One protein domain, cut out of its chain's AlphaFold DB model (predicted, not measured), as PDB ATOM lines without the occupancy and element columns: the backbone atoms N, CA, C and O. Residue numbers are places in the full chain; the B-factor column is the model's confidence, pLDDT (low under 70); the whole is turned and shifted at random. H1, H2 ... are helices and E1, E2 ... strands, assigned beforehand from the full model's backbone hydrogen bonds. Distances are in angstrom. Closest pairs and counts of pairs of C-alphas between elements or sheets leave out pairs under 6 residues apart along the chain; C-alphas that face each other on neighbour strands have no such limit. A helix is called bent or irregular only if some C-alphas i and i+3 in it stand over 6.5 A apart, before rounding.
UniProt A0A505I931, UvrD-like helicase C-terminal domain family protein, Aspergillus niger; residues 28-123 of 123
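Overview. This is residues 28 to 123 of the 123 residues of the protein "UvrD-like helicase C-terminal domain family protein" of Aspergillus niger (UniProt A0A505I931). Helix H3 packs over a small sheet of two strands, E1 and E2, at one end of a loop-rich domain, with the short helix H1 at the far end; the winding residues 42 to 66 and the short helix H2 fill much of the rest, and residues 30 to 41 stick out. The printed part has 96 residues, with three named helices and two named strands in the order H1, H2, E1, H3, E2, and under half of its residues are in named elements. The class is mixed, helices and strands, and the sheet, E1 beside E2, is parallel. The whole is compact and rounded, with a radius of gyration of the C-alphas of 13.0 A and spans of 34 by 32 by 25 A.

Along the chain. The printed part begins at C-alpha 28, (53.288, -1.342, 30.209), and residues 28 to 66 hold no named element. H1 is residues 67 to 70, 5.1 A long, beginning at C-alpha 67, (39.903, 7.745, 51.537). H2 is residues 78 to 84, 9.9 A. E1 is residues 89 to 94, 16.7 A. H3 is residues 97 to 110, 18.1 A; it is irregular, but only just, as C-alphas 98 and 101 are 6.7 A apart. E2 is residues 114 to 122, 18.1 A, ending at C-alpha 122, (46.907, -16.033, 41.321), and it bends by 88 degrees at residue 119.

Arrangement. E1 and E2 are parallel neighbours, with 24 degrees between their directions. N 92 and O 116 are 2.8 A apart and N 116 and O 90 are 2.9 A apart, both within hydrogen-bond range. E1, H3 and E2 form a strand-helix-strand unit, two parallel neighbour strands with a helix between them along the chain, and its crossover is right-handed. The closest C-alphas of E1 and H3 are those of Cys 92 and Val 101, 5.9 A apart. Those of H3 and E2 are Gly 97 and Val 122, 5.2 A apart. H2 and H3 are close but not clearly touching, with the closest C-alphas, those of Lys 79 and Ala 108, 7.9 A apart; they run the same way at a steep tilt of 43 degrees. H2 is apart from E2, and H1 is apart from H2, H3, E1 and E2. In H2 every O i to N i+4 pair is within hydrogen-bond range, in H3 8 of 10 are, and H1 is too short for such a pair.

Size, cuts and confidence. The two C-alphas farthest apart are those of Glu 68 and Asp 120, at 34.3 A. Residues 30 to 41 stand free; without them the body spans 33 by 31 by 23 A. The printed part has no cut. The links H2 to E1, E1 to H3 and H3 to E2 are tight, and H1 to H2 is short. The mean pLDDT of the printed part is 97.1, and no printed residue is under 70.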
ATOM      1  N   GLY A  28      53.041  -0.562  28.996       96.94
ATOM      2  CA  GLY A  28      53.288  -1.342  30.209       96.94
ATOM      3  C   GLY A  28      52.229  -1.174  31.304       96.94
ATOM      4  O   GLY A  28      52.254  -1.941  32.258       96.94
ATOM      5  N   ALA A  29      51.339  -0.184  31.195       97.31
ATOM      6  CA  ALA A  29      50.218   0.035  32.113       97.31
ATOM      7  C   ALA A  29      48.869  -0.455  31.556       97.31
ATOM      8  O   ALA A  29      47.850  -0.344  32.236       97.31
ATOM      9  N   GLU A  30      48.838  -0.961  30.322       96.75
ATOM     10  CA  GLU A  30      47.615  -1.464  29.699       96.75
ATOM     11  C   GLU A  30      47.234  -2.843  30.254       96.75
ATOM     12  O   GLU A  30      48.087  -3.656  30.615       96.75
ATOM     13  N   ILE A  31      45.930  -3.119  30.289       96.19
ATOM     14  CA  ILE A  31      45.413  -4.461  30.556       96.19
ATOM     15  C   ILE A  31      45.775  -5.354  29.365       96.19
ATOM     16  O   ILE A  31      45.633  -4.943  28.212       96.19
ATOM     17  N   ILE A  32      46.240  -6.574  29.642       95.44
ATOM     18  CA  ILE A  32      46.606  -7.527  28.591       95.44
ATOM     19  C   ILE A  32      45.384  -7.864  27.712       95.44
ATOM     20  O   ILE A  32      44.270  -7.977  28.233       95.44
ATOM     21  N   PRO A  33      45.556  -8.034  26.389       95.69
ATOM     22  CA  PRO A  33      44.440  -8.232  25.459       95.69
ATOM     23  C   PRO A  33      43.656  -9.533  25.688       95.69
ATOM     24  O   PRO A  33      42.544  -9.672  25.184       95.69
ATOM     25  N   GLU A  34      44.220 -10.486  26.427       95.81
ATOM     26  CA  GLU A  34      43.583 -11.751  26.787       95.81
ATOM     27  C   GLU A  34      42.483 -11.595  27.850       95.81
ATOM     28  O   GLU A  34      41.643 -12.485  27.988       95.81
ATOM     29  N   ILE A  35      42.461 -10.485  28.597       94.81
ATOM     30  CA  ILE A  35      41.391 -10.198  29.557       94.81
ATOM     31  C   ILE A  35      40.195  -9.611  28.802       94.81
ATOM     32  O   ILE A  35      40.281  -8.527  28.228       94.81
ATOM     33  N   ASP A  36      39.055 -10.309  28.838       95.19
ATOM     34  CA  ASP A  36      37.795  -9.769  28.319       95.19
ATOM     35  C   ASP A  36      37.267  -8.675  29.254       95.19
ATOM     36  O   ASP A  36      36.760  -8.935  30.346       95.19
ATOM     37  N   THR A  37      37.390  -7.429  28.810       95.44
ATOM     38  CA  THR A  37      37.031  -6.243  29.588       95.44
ATOM     39  C   THR A  37      35.555  -5.858  29.492       95.44
ATOM     40  O   THR A  37      35.132  -4.913  30.157       95.44
ATOM     41  N   LYS A  38      34.741  -6.573  28.701       96.25
ATOM     42  CA  LYS A  38      33.327  -6.217  28.462       96.25
ATOM     43  C   LYS A  38      32.457  -6.244  29.716       96.25
ATOM     44  O   LYS A  38      31.468  -5.523  29.762       96.25
ATOM     45  N   ASN A  39      32.817  -7.071  30.695       93.62
ATOM     46  CA  ASN A  39      32.067  -7.246  31.942       93.62
ATOM     47  C   ASN A  39      32.742  -6.545  33.135       93.62
ATOM     48  O   ASN A  39      32.512  -6.935  34.275       93.62
ATOM     49  N   ILE A  40      33.626  -5.570  32.892       96.38
ATOM     50  CA  ILE A  40      34.245  -4.781  33.962       96.38
ATOM     51  C   ILE A  40      33.391  -3.540  34.219       96.38
ATOM     52  O   ILE A  40      33.325  -2.646  33.375       96.38
ATOM     53  N   ASP A  41      32.798  -3.467  35.409       96.44
ATOM     54  CA  ASP A  41      31.977  -2.325  35.834       96.44
ATOM     55  C   ASP A  41      32.812  -1.143  36.348       96.44
ATOM     56  O   ASP A  41      32.414   0.015  36.224       96.44
ATOM     57  N   LEU A  42      33.979  -1.426  36.935       96.69
ATOM     58  CA  LEU A  42      34.805  -0.435  37.618       96.69
ATOM     59  C   LEU A  42      36.294  -0.682  37.377       96.69
ATOM     60  O   LEU A  42      36.801  -1.782  37.588       96.69
ATOM     61  N   TYR A  43      37.004   0.383  37.009       97.00
ATOM     62  CA  TYR A  43      38.462   0.411  36.946       97.00
ATOM     63  C   TYR A  43      39.003   1.223  38.117       97.00
ATOM     64  O   TYR A  43      38.505   2.311  38.391       97.00
ATOM     65  N   VAL A  44      40.037   0.699  38.775       97.62
ATOM     66  CA  VAL A  44      40.726   1.364  39.886       97.62
ATOM     67  C   VAL A  44      42.214   1.427  39.572       97.62
ATOM     68  O   VAL A  44      42.866   0.393  39.405       97.62
ATOM     69  N   ARG A  45      42.762   2.636  39.489       97.88
ATOM     70  CA  ARG A  45      44.192   2.896  39.306       97.88
ATOM     71  C   ARG A  45      44.798   3.266  40.649       97.88
ATOM     72  O   ARG A  45      44.270   4.110  41.366       97.88
ATOM     73  N   LYS A  46      45.923   2.638  40.986       98.06
ATOM     74  CA  LYS A  46      46.615   2.797  42.272       98.06
ATOM     75  C   LYS A  46      48.111   3.039  42.081       98.06
ATOM     76  O   LYS A  46      48.656   2.717  41.028       98.06
ATOM     77  N   GLY A  47      48.781   3.524  43.125       97.00
ATOM     78  CA  GLY A  47      50.221   3.807  43.108       97.00
ATOM     79  C   GLY A  47      50.574   5.122  42.409       97.00
ATOM     80  O   GLY A  47      51.670   5.259  41.876       97.00
ATOM     81  N   MET A  48      49.642   6.078  42.388       96.69
ATOM     82  CA  MET A  48      49.814   7.350  41.674       96.69
ATOM     83  C   MET A  48      50.594   8.408  42.475       96.69
ATOM     84  O   MET A  48      51.085   9.382  41.905       96.69
ATOM     85  N   ASP A  49      50.758   8.224  43.788       94.88
ATOM     86  CA  ASP A  49      51.525   9.141  44.630       94.88
ATOM     87  C   ASP A  49      52.992   8.709  44.711       94.88
ATOM     88  O   ASP A  49      53.337   7.714  45.340       94.88
ATOM     89  N   ALA A  50      53.890   9.512  44.144       92.06
ATOM     90  CA  ALA A  50      55.324   9.218  44.128       92.06
ATOM     91  C   ALA A  50      55.981   9.106  45.525       92.06
ATOM     92  O   ALA A  50      57.140   8.698  45.636       92.06
ATOM     93  N   ARG A  51      55.296   9.503  46.606       90.25
ATOM     94  CA  ARG A  51      55.840   9.498  47.976       90.25
ATOM     95  C   ARG A  51      55.649   8.161  48.699       90.25
ATOM     96  O   ARG A  51      56.365   7.911  49.681       90.25
ATOM     97  N   VAL A  52      54.703   7.327  48.258       94.81
ATOM     98  CA  VAL A  52      54.271   6.117  48.969       94.81
ATOM     99  C   VAL A  52      53.934   4.976  48.004       94.81
ATOM    100  O   VAL A  52      53.395   5.184  46.928       94.81
ATOM    101  N   GLU A  53      54.276   3.749  48.393       96.38
ATOM    102  CA  GLU A  53      53.894   2.538  47.660       96.38
ATOM    103  C   GLU A  53      52.427   2.172  47.941       96.38
ATOM    104  O   GLU A  53      51.932   2.387  49.051       96.38
ATOM    105  N   MET A  54      51.754   1.549  46.972       97.12
ATOM    106  CA  MET A  54      50.372   1.098  47.114       97.12
ATOM    107  C   MET A  54      50.142  -0.241  46.399       97.12
ATOM    108  O   MET A  54      49.703  -0.314  45.248       97.12
ATOM    109  N   TYR A  55      50.408  -1.343  47.109       97.56
ATOM    110  CA  TYR A  55      50.077  -2.688  46.623       97.56
ATOM    111  C   TYR A  55      48.578  -2.971  46.672       97.56
ATOM    112  O   TYR A  55      48.039  -3.545  45.731       97.56
ATOM    113  N   SER A  56      47.921  -2.581  47.760       98.38
ATOM    114  CA  SER A  56      46.496  -2.807  47.969       98.38
ATOM    115  C   SER A  56      45.655  -1.808  47.181       98.38
ATOM    116  O   SER A  56      46.030  -0.647  47.051       98.38
ATOM    117  N   ALA A  57      44.498  -2.239  46.683       98.00
ATOM    118  CA  ALA A  57      43.500  -1.327  46.119       98.00
ATOM    119  C   ALA A  57      42.721  -0.534  47.194       98.00
ATOM    120  O   ALA A  57      41.983   0.386  46.855       98.00
ATOM    121  N   PHE A  58      42.877  -0.876  48.481       98.31
ATOM    122  CA  PHE A  58      42.154  -0.252  49.598       98.31
ATOM    123  C   PHE A  58      43.015   0.677  50.460       98.31
ATOM    124  O   PHE A  58      42.478   1.599  51.070       98.31
ATOM    125  N   ALA A  59      44.324   0.426  50.555       97.75
ATOM    126  CA  ALA A  59      45.208   1.148  51.464       97.75
ATOM    127  C   ALA A  59      46.623   1.329  50.905       97.75
ATOM    128  O   ALA A  59      47.127   0.500  50.146       97.75
ATOM    129  N   ASP A  60      47.289   2.401  51.327       96.94
ATOM    130  CA  ASP A  60      48.721   2.582  51.099       96.94
ATOM    131  C   ASP A  60      49.578   1.558  51.878       96.94
ATOM    132  O   ASP A  60      49.100   0.780  52.708       96.94
ATOM    133  N   ALA A  61      50.896   1.567  51.663       96.19
ATOM    134  CA  ALA A  61      51.814   0.660  52.356       96.19
ATOM    135  C   ALA A  61      51.928   0.885  53.885       96.19
ATOM    136  O   ALA A  61      52.534   0.070  54.602       96.19
ATOM    137  N   PHE A  62      51.359   1.968  54.423       96.19
ATOM    138  CA  PHE A  62      51.209   2.185  55.864       96.19
ATOM    139  C   PHE A  62      49.920   1.565  56.413       96.19
ATOM    140  O   PHE A  62      49.819   1.367  57.624       96.19
ATOM    141  N   GLY A  63      49.015   1.130  55.538       95.38
ATOM    142  CA  GLY A  63      47.757   0.493  55.892       95.38
ATOM    143  C   GLY A  63      46.682   1.505  56.275       95.38
ATOM    144  O   GLY A  63      45.777   1.141  57.034       95.38
ATOM    145  N   ASN A  64      46.798   2.750  55.806       96.38
ATOM    146  CA  ASN A  64      45.770   3.768  55.971       96.38
ATOM    147  C   ASN A  64      44.571   3.407  55.083       96.38
ATOM    148  O   ASN A  64      44.720   3.317  53.873       96.38
ATOM    149  N   LEU A  65      43.392   3.192  55.672       96.12
ATOM    150  CA  LEU A  65      42.142   2.905  54.941       96.12
ATOM    151  C   LEU A  65      41.306   4.163  54.665       96.12
ATOM    152  O   LEU A  65      40.247   4.088  54.051       96.12
ATOM    153  N   ASP A  66      41.757   5.310  55.163       96.12
ATOM    154  CA  ASP A  66      41.071   6.582  54.994       96.12
ATOM    155  C   ASP A  66      41.154   7.045  53.529       96.12
ATOM    156  O   ASP A  66      42.237   7.107  52.937       96.12
ATOM    157  N   ALA A  67      40.000   7.353  52.938       94.94
ATOM    158  CA  ALA A  67      39.903   7.745  51.537       94.94
ATOM    159  C   ALA A  67      40.601   9.083  51.246       94.94
ATOM    160  O   ALA A  67      41.237   9.222  50.204       94.94
ATOM    161  N   GLU A  68      40.545  10.046  52.170       96.25
ATOM    162  CA  GLU A  68      41.207  11.342  52.000       96.25
ATOM    163  C   GLU A  68      42.723  11.219  52.119       96.25
ATOM    164  O   GLU A  68      43.446  11.935  51.430       96.25
ATOM    165  N   VAL A  69      43.224  10.285  52.931       96.44
ATOM    166  CA  VAL A  69      44.663   9.977  52.969       96.44
ATOM    167  C   VAL A  69      45.128   9.373  51.639       96.44
ATOM    168  O   VAL A  69      46.195   9.730  51.140       96.44
ATOM    169  N   ASN A  70      44.320   8.496  51.039       96.62
ATOM    170  CA  ASN A  70      44.695   7.757  49.832       96.62
ATOM    171  C   ASN A  70      44.319   8.447  48.511       96.62
ATOM    172  O   ASN A  70      44.732   7.964  47.459       96.62
ATOM    173  N   ARG A  71      43.587   9.569  48.527       95.69
ATOM    174  CA  ARG A  71      43.055  10.260  47.330       95.69
ATOM    175  C   ARG A  71      44.080  10.591  46.239       95.69
ATOM    176  O   ARG A  71      43.711  10.802  45.091       95.69
ATOM    177  N   SER A  72      45.357  10.733  46.603       95.31
ATOM    178  CA  SER A  72      46.455  10.981  45.655       95.31
ATOM    179  C   SER A  72      47.078   9.697  45.114       95.31
ATOM    180  O   SER A  72      47.771   9.739  44.104       95.31
ATOM    181  N   SER A  73      46.865   8.570  45.793       96.94
ATOM    182  CA  SER A  73      47.448   7.271  45.465       96.94
ATOM    183  C   SER A  73      46.491   6.379  44.682       96.94
ATOM    184  O   SER A  73      46.976   5.576  43.887       96.94
ATOM    185  N   VAL A  74      45.175   6.524  44.878       97.44
ATOM    186  CA  VAL A  74      44.112   5.761  44.200       97.44
ATOM    187  C   VAL A  74      43.019   6.692  43.668       97.44
ATOM    188  O   VAL A  74      42.652   7.654  44.338       97.44
ATOM    189  N   ASP A  75      42.521   6.433  42.457       97.50
ATOM    190  CA  ASP A  75      41.527   7.285  41.777       97.50
ATOM    191  C   ASP A  75      40.083   7.020  42.223       97.50
ATOM    192  O   ASP A  75      39.213   7.876  42.065       97.50
ATOM    193  N   VAL A  76      39.836   5.850  42.809       97.44
ATOM    194  CA  VAL A  76      38.524   5.424  43.289       97.44
ATOM    195  C   VAL A  76      38.597   5.027  44.758       97.44
ATOM    196  O   VAL A  76      39.413   4.198  45.164       97.44
ATOM    197  N   HIS A  77      37.666   5.547  45.559       97.19
ATOM    198  CA  HIS A  77      37.409   5.029  46.900       97.19
ATOM    199  C   HIS A  77      36.667   3.685  46.802       97.19
ATOM    200  O   HIS A  77      35.439   3.622  46.882       97.19
ATOM    201  N   LEU A  78      37.428   2.603  46.613       97.81
ATOM    202  CA  LEU A  78      36.887   1.277  46.309       97.81
ATOM    203  C   LEU A  78      35.896   0.780  47.369       97.81
ATOM    204  O   LEU A  78      34.834   0.286  47.012       97.81
ATOM    205  N   LYS A  79      36.190   0.955  48.664       97.38
ATOM    206  CA  LYS A  79      35.264   0.564  49.740       97.38
ATOM    207  C   LYS A  79      33.900   1.245  49.582       97.38
ATOM    208  O   LYS A  79      32.890   0.552  49.608       97.38
ATOM    209  N   GLY A  80      33.880   2.562  49.372       97.62
ATOM    210  CA  GLY A  80      32.639   3.308  49.155       97.62
ATOM    211  C   GLY A  80      31.874   2.817  47.926       97.62
ATOM    212  O   GLY A  80      30.690   2.524  48.029       97.62
ATOM    213  N   ALA A  81      32.568   2.621  46.801       97.88
ATOM    214  CA  ALA A  81      31.950   2.107  45.578       97.88
ATOM    215  C   ALA A  81      31.329   0.709  45.771       97.88
ATOM    216  O   ALA A  81      30.238   0.439  45.272       97.88
ATOM    217  N   LEU A  82      31.990  -0.182  46.516       98.19
ATOM    218  CA  LEU A  82      31.454  -1.510  46.828       98.19
ATOM    219  C   LEU A  82      30.232  -1.430  47.758       98.19
ATOM    220  O   LEU A  82      29.235  -2.109  47.514       98.19
ATOM    221  N   GLU A  83      30.282  -0.583  48.788       97.56
ATOM    222  CA  GLU A  83      29.177  -0.380  49.738       97.56
ATOM    223  C   GLU A  83      27.933   0.210  49.066       97.56
ATOM    224  O   GLU A  83      26.824  -0.272  49.299       97.56
ATOM    225  N   GLU A  84      28.109   1.200  48.189       97.94
ATOM    226  CA  GLU A  84      27.026   1.807  47.404       97.94
ATOM    227  C   GLU A  84      26.309   0.785  46.509       97.94
ATOM    228  O   GLU A  84      25.110   0.909  46.263       97.94
ATOM    229  N   ASN A  85      27.023  -0.260  46.077       97.81
ATOM    230  CA  ASN A  85      26.479  -1.359  45.279       97.81
ATOM    231  C   ASN A  85      26.025  -2.565  46.125       97.81
ATOM    232  O   ASN A  85      25.661  -3.604  45.576       97.81
ATOM    233  N   GLY A  86      26.038  -2.455  47.459       98.06
ATOM    234  CA  GLY A  86      25.620  -3.532  48.360       98.06
ATOM    235  C   GLY A  86      26.520  -4.772  48.313       98.06
ATOM    236  O   GLY A  86      26.078  -5.868  48.666       98.06
ATOM    237  N   ILE A  87      27.771  -4.626  47.867       98.50
ATOM    238  CA  ILE A  87      28.726  -5.729  47.758       98.50
ATOM    239  C   ILE A  87      29.303  -6.031  49.143       98.50
ATOM    240  O   ILE A  87      29.772  -5.142  49.850       98.50
ATOM    241  N   THR A  88      29.279  -7.309  49.529       98.44
ATOM    242  CA  THR A  88      29.737  -7.760  50.860       98.44
ATOM    243  C   THR A  88      30.860  -8.797  50.816       98.44
ATOM    244  O   THR A  88      31.507  -9.040  51.836       98.44
ATOM    245  N   ASP A  89      31.125  -9.367  49.641       98.75
ATOM    246  CA  ASP A  89      32.150 -10.377  49.393       98.75
ATOM    247  C   ASP A  89      33.079  -9.886  48.292       98.75
ATOM    248  O   ASP A  89      32.624  -9.330  47.292       98.75
ATOM    249  N   VAL A  90      34.375 -10.139  48.447       98.50
ATOM    250  CA  VAL A  90      35.360  -9.895  47.397       98.50
ATOM    251  C   VAL A  90      36.221 -11.126  47.178       98.50
ATOM    252  O   VAL A  90      36.708 -11.751  48.120       98.50
ATOM    253  N   PHE A  91      36.425 -11.454  45.909       98.69
ATOM    254  CA  PHE A  91      37.294 -12.535  45.469       98.69
ATOM    255  C   PHE A  91      38.507 -11.906  44.793       98.69
ATOM    256  O   PHE A  91      38.390 -11.259  43.756       98.69
ATOM    257  N   CYS A  92      39.671 -12.051  45.414       98.50
ATOM    258  CA  CYS A  92      40.917 -11.465  44.950       98.50
ATOM    259  C   CYS A  92      41.668 -12.474  44.073       98.50
ATOM    260  O   CYS A  92      42.041 -13.555  44.536       98.50
ATOM    261  N   VAL A  93      41.892 -12.086  42.816       98.44
ATOM    262  CA  VAL A  93      42.583 -12.847  41.763       98.44
ATOM    263  C   VAL A  93      43.642 -11.964  41.092       98.44
ATOM    264  O   VAL A  93      43.656 -10.749  41.300       98.44
ATOM    265  N   GLY A  94      44.501 -12.543  40.253       97.75
ATOM    266  CA  GLY A  94      45.448 -11.798  39.416       97.75
ATOM    267  C   GLY A  94      46.889 -11.843  39.925       97.75
ATOM    268  O   GLY A  94      47.339 -12.864  40.437       97.75
ATOM    269  N   VAL A  95      47.639 -10.749  39.748       97.69
ATOM    270  CA  VAL A  95      49.086 -10.709  40.022       97.69
ATOM    271  C   VAL A  95      49.530  -9.436  40.756       97.69
ATOM    272  O   VAL A  95      48.915  -8.378  40.640       97.69
ATOM    273  N   ALA A  96      50.625  -9.465  41.514       97.50
ATOM    274  CA  ALA A  96      51.311 -10.667  41.998       97.50
ATOM    275  C   ALA A  96      50.637 -11.180  43.280       97.50
ATOM    276  O   ALA A  96      50.203 -10.379  44.121       97.50
ATOM    277  N   GLY A  97      50.564 -12.498  43.432       97.19
ATOM    278  CA  GLY A  97      49.907 -13.181  44.539       97.19
ATOM    279  C   GLY A  97      50.449 -12.748  45.898       97.19
ATOM    280  O   GLY A  97      49.675 -12.454  46.803       97.19
ATOM    281  N   ASP A  98      51.768 -12.608  46.032       96.94
ATOM    282  CA  ASP A  98      52.459 -12.227  47.269       96.94
ATOM    283  C   ASP A  98      52.516 -10.709  47.534       96.94
ATOM    284  O   ASP A  98      52.906 -10.299  48.635       96.94
ATOM    285  N   TYR A  99      52.063  -9.885  46.580       97.06
ATOM    286  CA  TYR A  99      51.945  -8.430  46.716       97.06
ATOM    287  C   TYR A  99      50.505  -7.965  46.515       97.06
ATOM    288  O   TYR A  99      49.706  -8.016  47.449       97.06
ATOM    289  N   CYS A 100      50.178  -7.463  45.321       98.06
ATOM    290  CA  CYS A 100      48.947  -6.726  45.060       98.06
ATOM    291  C   CYS A 100      47.706  -7.528  45.450       98.06
ATOM    292  O   CYS A 100      46.813  -6.973  46.089       98.06
ATOM    293  N   VAL A 101      47.672  -8.829  45.147       98.62
ATOM    294  CA  VAL A 101      46.510  -9.658  45.482       98.62
ATOM    295  C   VAL A 101      46.426  -9.895  46.989       98.62
ATOM    296  O   VAL A 101      45.390  -9.617  47.592       98.62
ATOM    297  N   LYS A 102      47.523 -10.315  47.634       98.31
ATOM    298  CA  LYS A 102      47.579 -10.529  49.089       98.31
ATOM    299  C   LYS A 102      47.219  -9.280  49.888       98.31
ATOM    300  O   LYS A 102      46.400  -9.363  50.801       98.31
ATOM    301  N   PHE A 103      47.830  -8.135  49.588       98.25
ATOM    302  CA  PHE A 103      47.575  -6.904  50.340       98.25
ATOM    303  C   PHE A 103      46.157  -6.381  50.095       98.25
ATOM    304  O   PHE A 103      45.510  -5.959  51.048       98.25
ATOM    305  N   THR A 104      45.633  -6.502  48.870       98.69
ATOM    306  CA  THR A 104      44.224  -6.179  48.592       98.69
ATOM    307  C   THR A 104      43.281  -7.064  49.405       98.69
ATOM    308  O   THR A 104      42.373  -6.539  50.038       98.69
ATOM    309  N   ALA A 105      43.518  -8.379  49.462       98.69
ATOM    310  CA  ALA A 105      42.679  -9.296  50.232       98.69
ATOM    311  C   ALA A 105      42.715  -8.999  51.744       98.69
ATOM    312  O   ALA A 105      41.685  -8.975  52.419       98.69
ATOM    313  N   ILE A 106      43.905  -8.731  52.292       98.62
ATOM    314  CA  ILE A 106      44.063  -8.373  53.708       98.62
ATOM    315  C   ILE A 106      43.322  -7.071  54.023       98.62
ATOM    316  O   ILE A 106      42.590  -7.001  55.012       98.62
ATOM    317  N   ASP A 107      43.495  -6.036  53.204       98.62
ATOM    318  CA  ASP A 107      42.893  -4.735  53.481       98.62
ATOM    319  C   ASP A 107      41.394  -4.701  53.189       98.62
ATOM    320  O   ASP A 107      40.673  -4.001  53.894       98.62
ATOM    321  N   ALA A 108      40.894  -5.512  52.253       98.62
ATOM    322  CA  ALA A 108      39.461  -5.729  52.084       98.62
ATOM    323  C   ALA A 108      38.830  -6.337  53.346       98.62
ATOM    324  O   ALA A 108      37.795  -5.860  53.815       98.62
ATOM    325  N   ALA A 109      39.484  -7.337  53.950       98.56
ATOM    326  CA  ALA A 109      39.037  -7.904  55.221       98.56
ATOM    327  C   ALA A 109      39.065  -6.860  56.352       98.56
ATOM    328  O   ALA A 109      38.116  -6.754  57.127       98.56
ATOM    329  N   ARG A 110      40.118  -6.031  56.422       98.31
ATOM    330  CA  ARG A 110      40.201  -4.914  57.385       98.31
ATOM    331  C   ARG A 110      39.138  -3.839  57.140       98.31
ATOM    332  O   ARG A 110      38.711  -3.195  58.093       98.31
ATOM    333  N   ALA A 111      38.713  -3.658  55.891       97.50
ATOM    334  CA  ALA A 111      37.634  -2.762  55.490       97.50
ATOM    335  C   ALA A 111      36.228  -3.316  55.800       97.50
ATOM    336  O   ALA A 111      35.252  -2.591  55.622       97.50
ATOM    337  N   GLY A 112      36.120  -4.559  56.291       97.88
ATOM    338  CA  GLY A 112      34.863  -5.181  56.720       97.88
ATOM    339  C   GLY A 112      34.200  -6.097  55.685       97.88
ATOM    340  O   GLY A 112      33.090  -6.565  55.925       97.88
ATOM    341  N   LEU A 113      34.859  -6.374  54.556       98.62
ATOM    342  CA  LEU A 113      34.353  -7.277  53.518       98.62
ATOM    343  C   LEU A 113      34.719  -8.734  53.832       98.62
ATOM    344  O   LEU A 113      35.766  -9.017  54.422       98.62
ATOM    345  N   ARG A 114      33.902  -9.687  53.372       98.81
ATOM    346  CA  ARG A 114      34.307 -11.099  53.325       98.81
ATOM    347  C   ARG A 114      35.288 -11.282  52.176       98.81
ATOM    348  O   ARG A 114      34.897 -11.261  51.015       98.81
ATOM    349  N   SER A 115      36.568 -11.402  52.507       98.69
ATOM    350  CA  SER A 115      37.635 -11.454  51.512       98.69
ATOM    351  C   SER A 115      38.134 -12.873  51.287       98.69
ATOM    352  O   SER A 115      38.503 -13.567  52.235       98.69
ATOM    353  N   TYR A 116      38.219 -13.262  50.018       98.69
ATOM    354  CA  TYR A 116      38.687 -14.568  49.573       98.69
ATOM    355  C   TYR A 116      39.907 -14.397  48.674       98.69
ATOM    356  O   TYR A 116      39.863 -13.669  47.686       98.69
ATOM    357  N   PHE A 117      40.999 -15.079  49.009       98.31
ATOM    358  CA  PHE A 117      42.160 -15.204  48.134       98.31
ATOM    359  C   PHE A 117      42.002 -16.490  47.324       98.31
ATOM    360  O   PHE A 117      41.933 -17.572  47.905       98.31
ATOM    361  N   VAL A 118      41.886 -16.378  46.003       98.44
ATOM    362  CA  VAL A 118      41.631 -17.540  45.143       98.44
ATOM    363  C   VAL A 118      42.967 -18.080  44.647       98.44
ATOM    364  O   VAL A 118      43.502 -17.596  43.653       98.44
ATOM    365  N   GLU A 119      43.513 -19.065  45.362       96.75
ATOM    366  CA  GLU A 119      44.857 -19.617  45.112       96.75
ATOM    367  C   GLU A 119      45.057 -20.088  43.662       96.75
ATOM    368  O   GLU A 119      46.080 -19.786  43.057       96.75
ATOM    369  N   ASP A 120      44.049 -20.730  43.068       97.81
ATOM    370  CA  ASP A 120      44.114 -21.233  41.687       97.81
ATOM    371  C   ASP A 120      44.075 -20.122  40.616       97.81
ATOM    372  O   ASP A 120      44.263 -20.392  39.430       97.81
ATOM    373  N   ALA A 121      43.804 -18.873  41.010       97.31
ATOM    374  CA  ALA A 121      43.657 -17.722  40.118       97.31
ATOM    375  C   ALA A 121      44.676 -16.604  40.405       97.31
ATOM    376  O   ALA A 121      44.465 -15.448  40.018       97.31
ATOM    377  N   VAL A 122      45.779 -16.938  41.078       97.00
ATOM    378  CA  VAL A 122      46.907 -16.033  41.321       97.00
ATOM    379  C   VAL A 122      48.223 -16.619  40.823       97.00
ATOM    380  O   VAL A 122      48.391 -17.835  40.755       97.00
ATOM    381  N   SER A 123      49.177 -15.742  40.514       92.69
ATOM    382  CA  SER A 123      50.570 -16.110  40.238       92.69
ATOM    383  C   SER A 123      51.550 -15.212  40.969       92.69
ATOM    384  O   SER A 123      51.187 -14.055  41.288       92.69
TER     385      SER A 123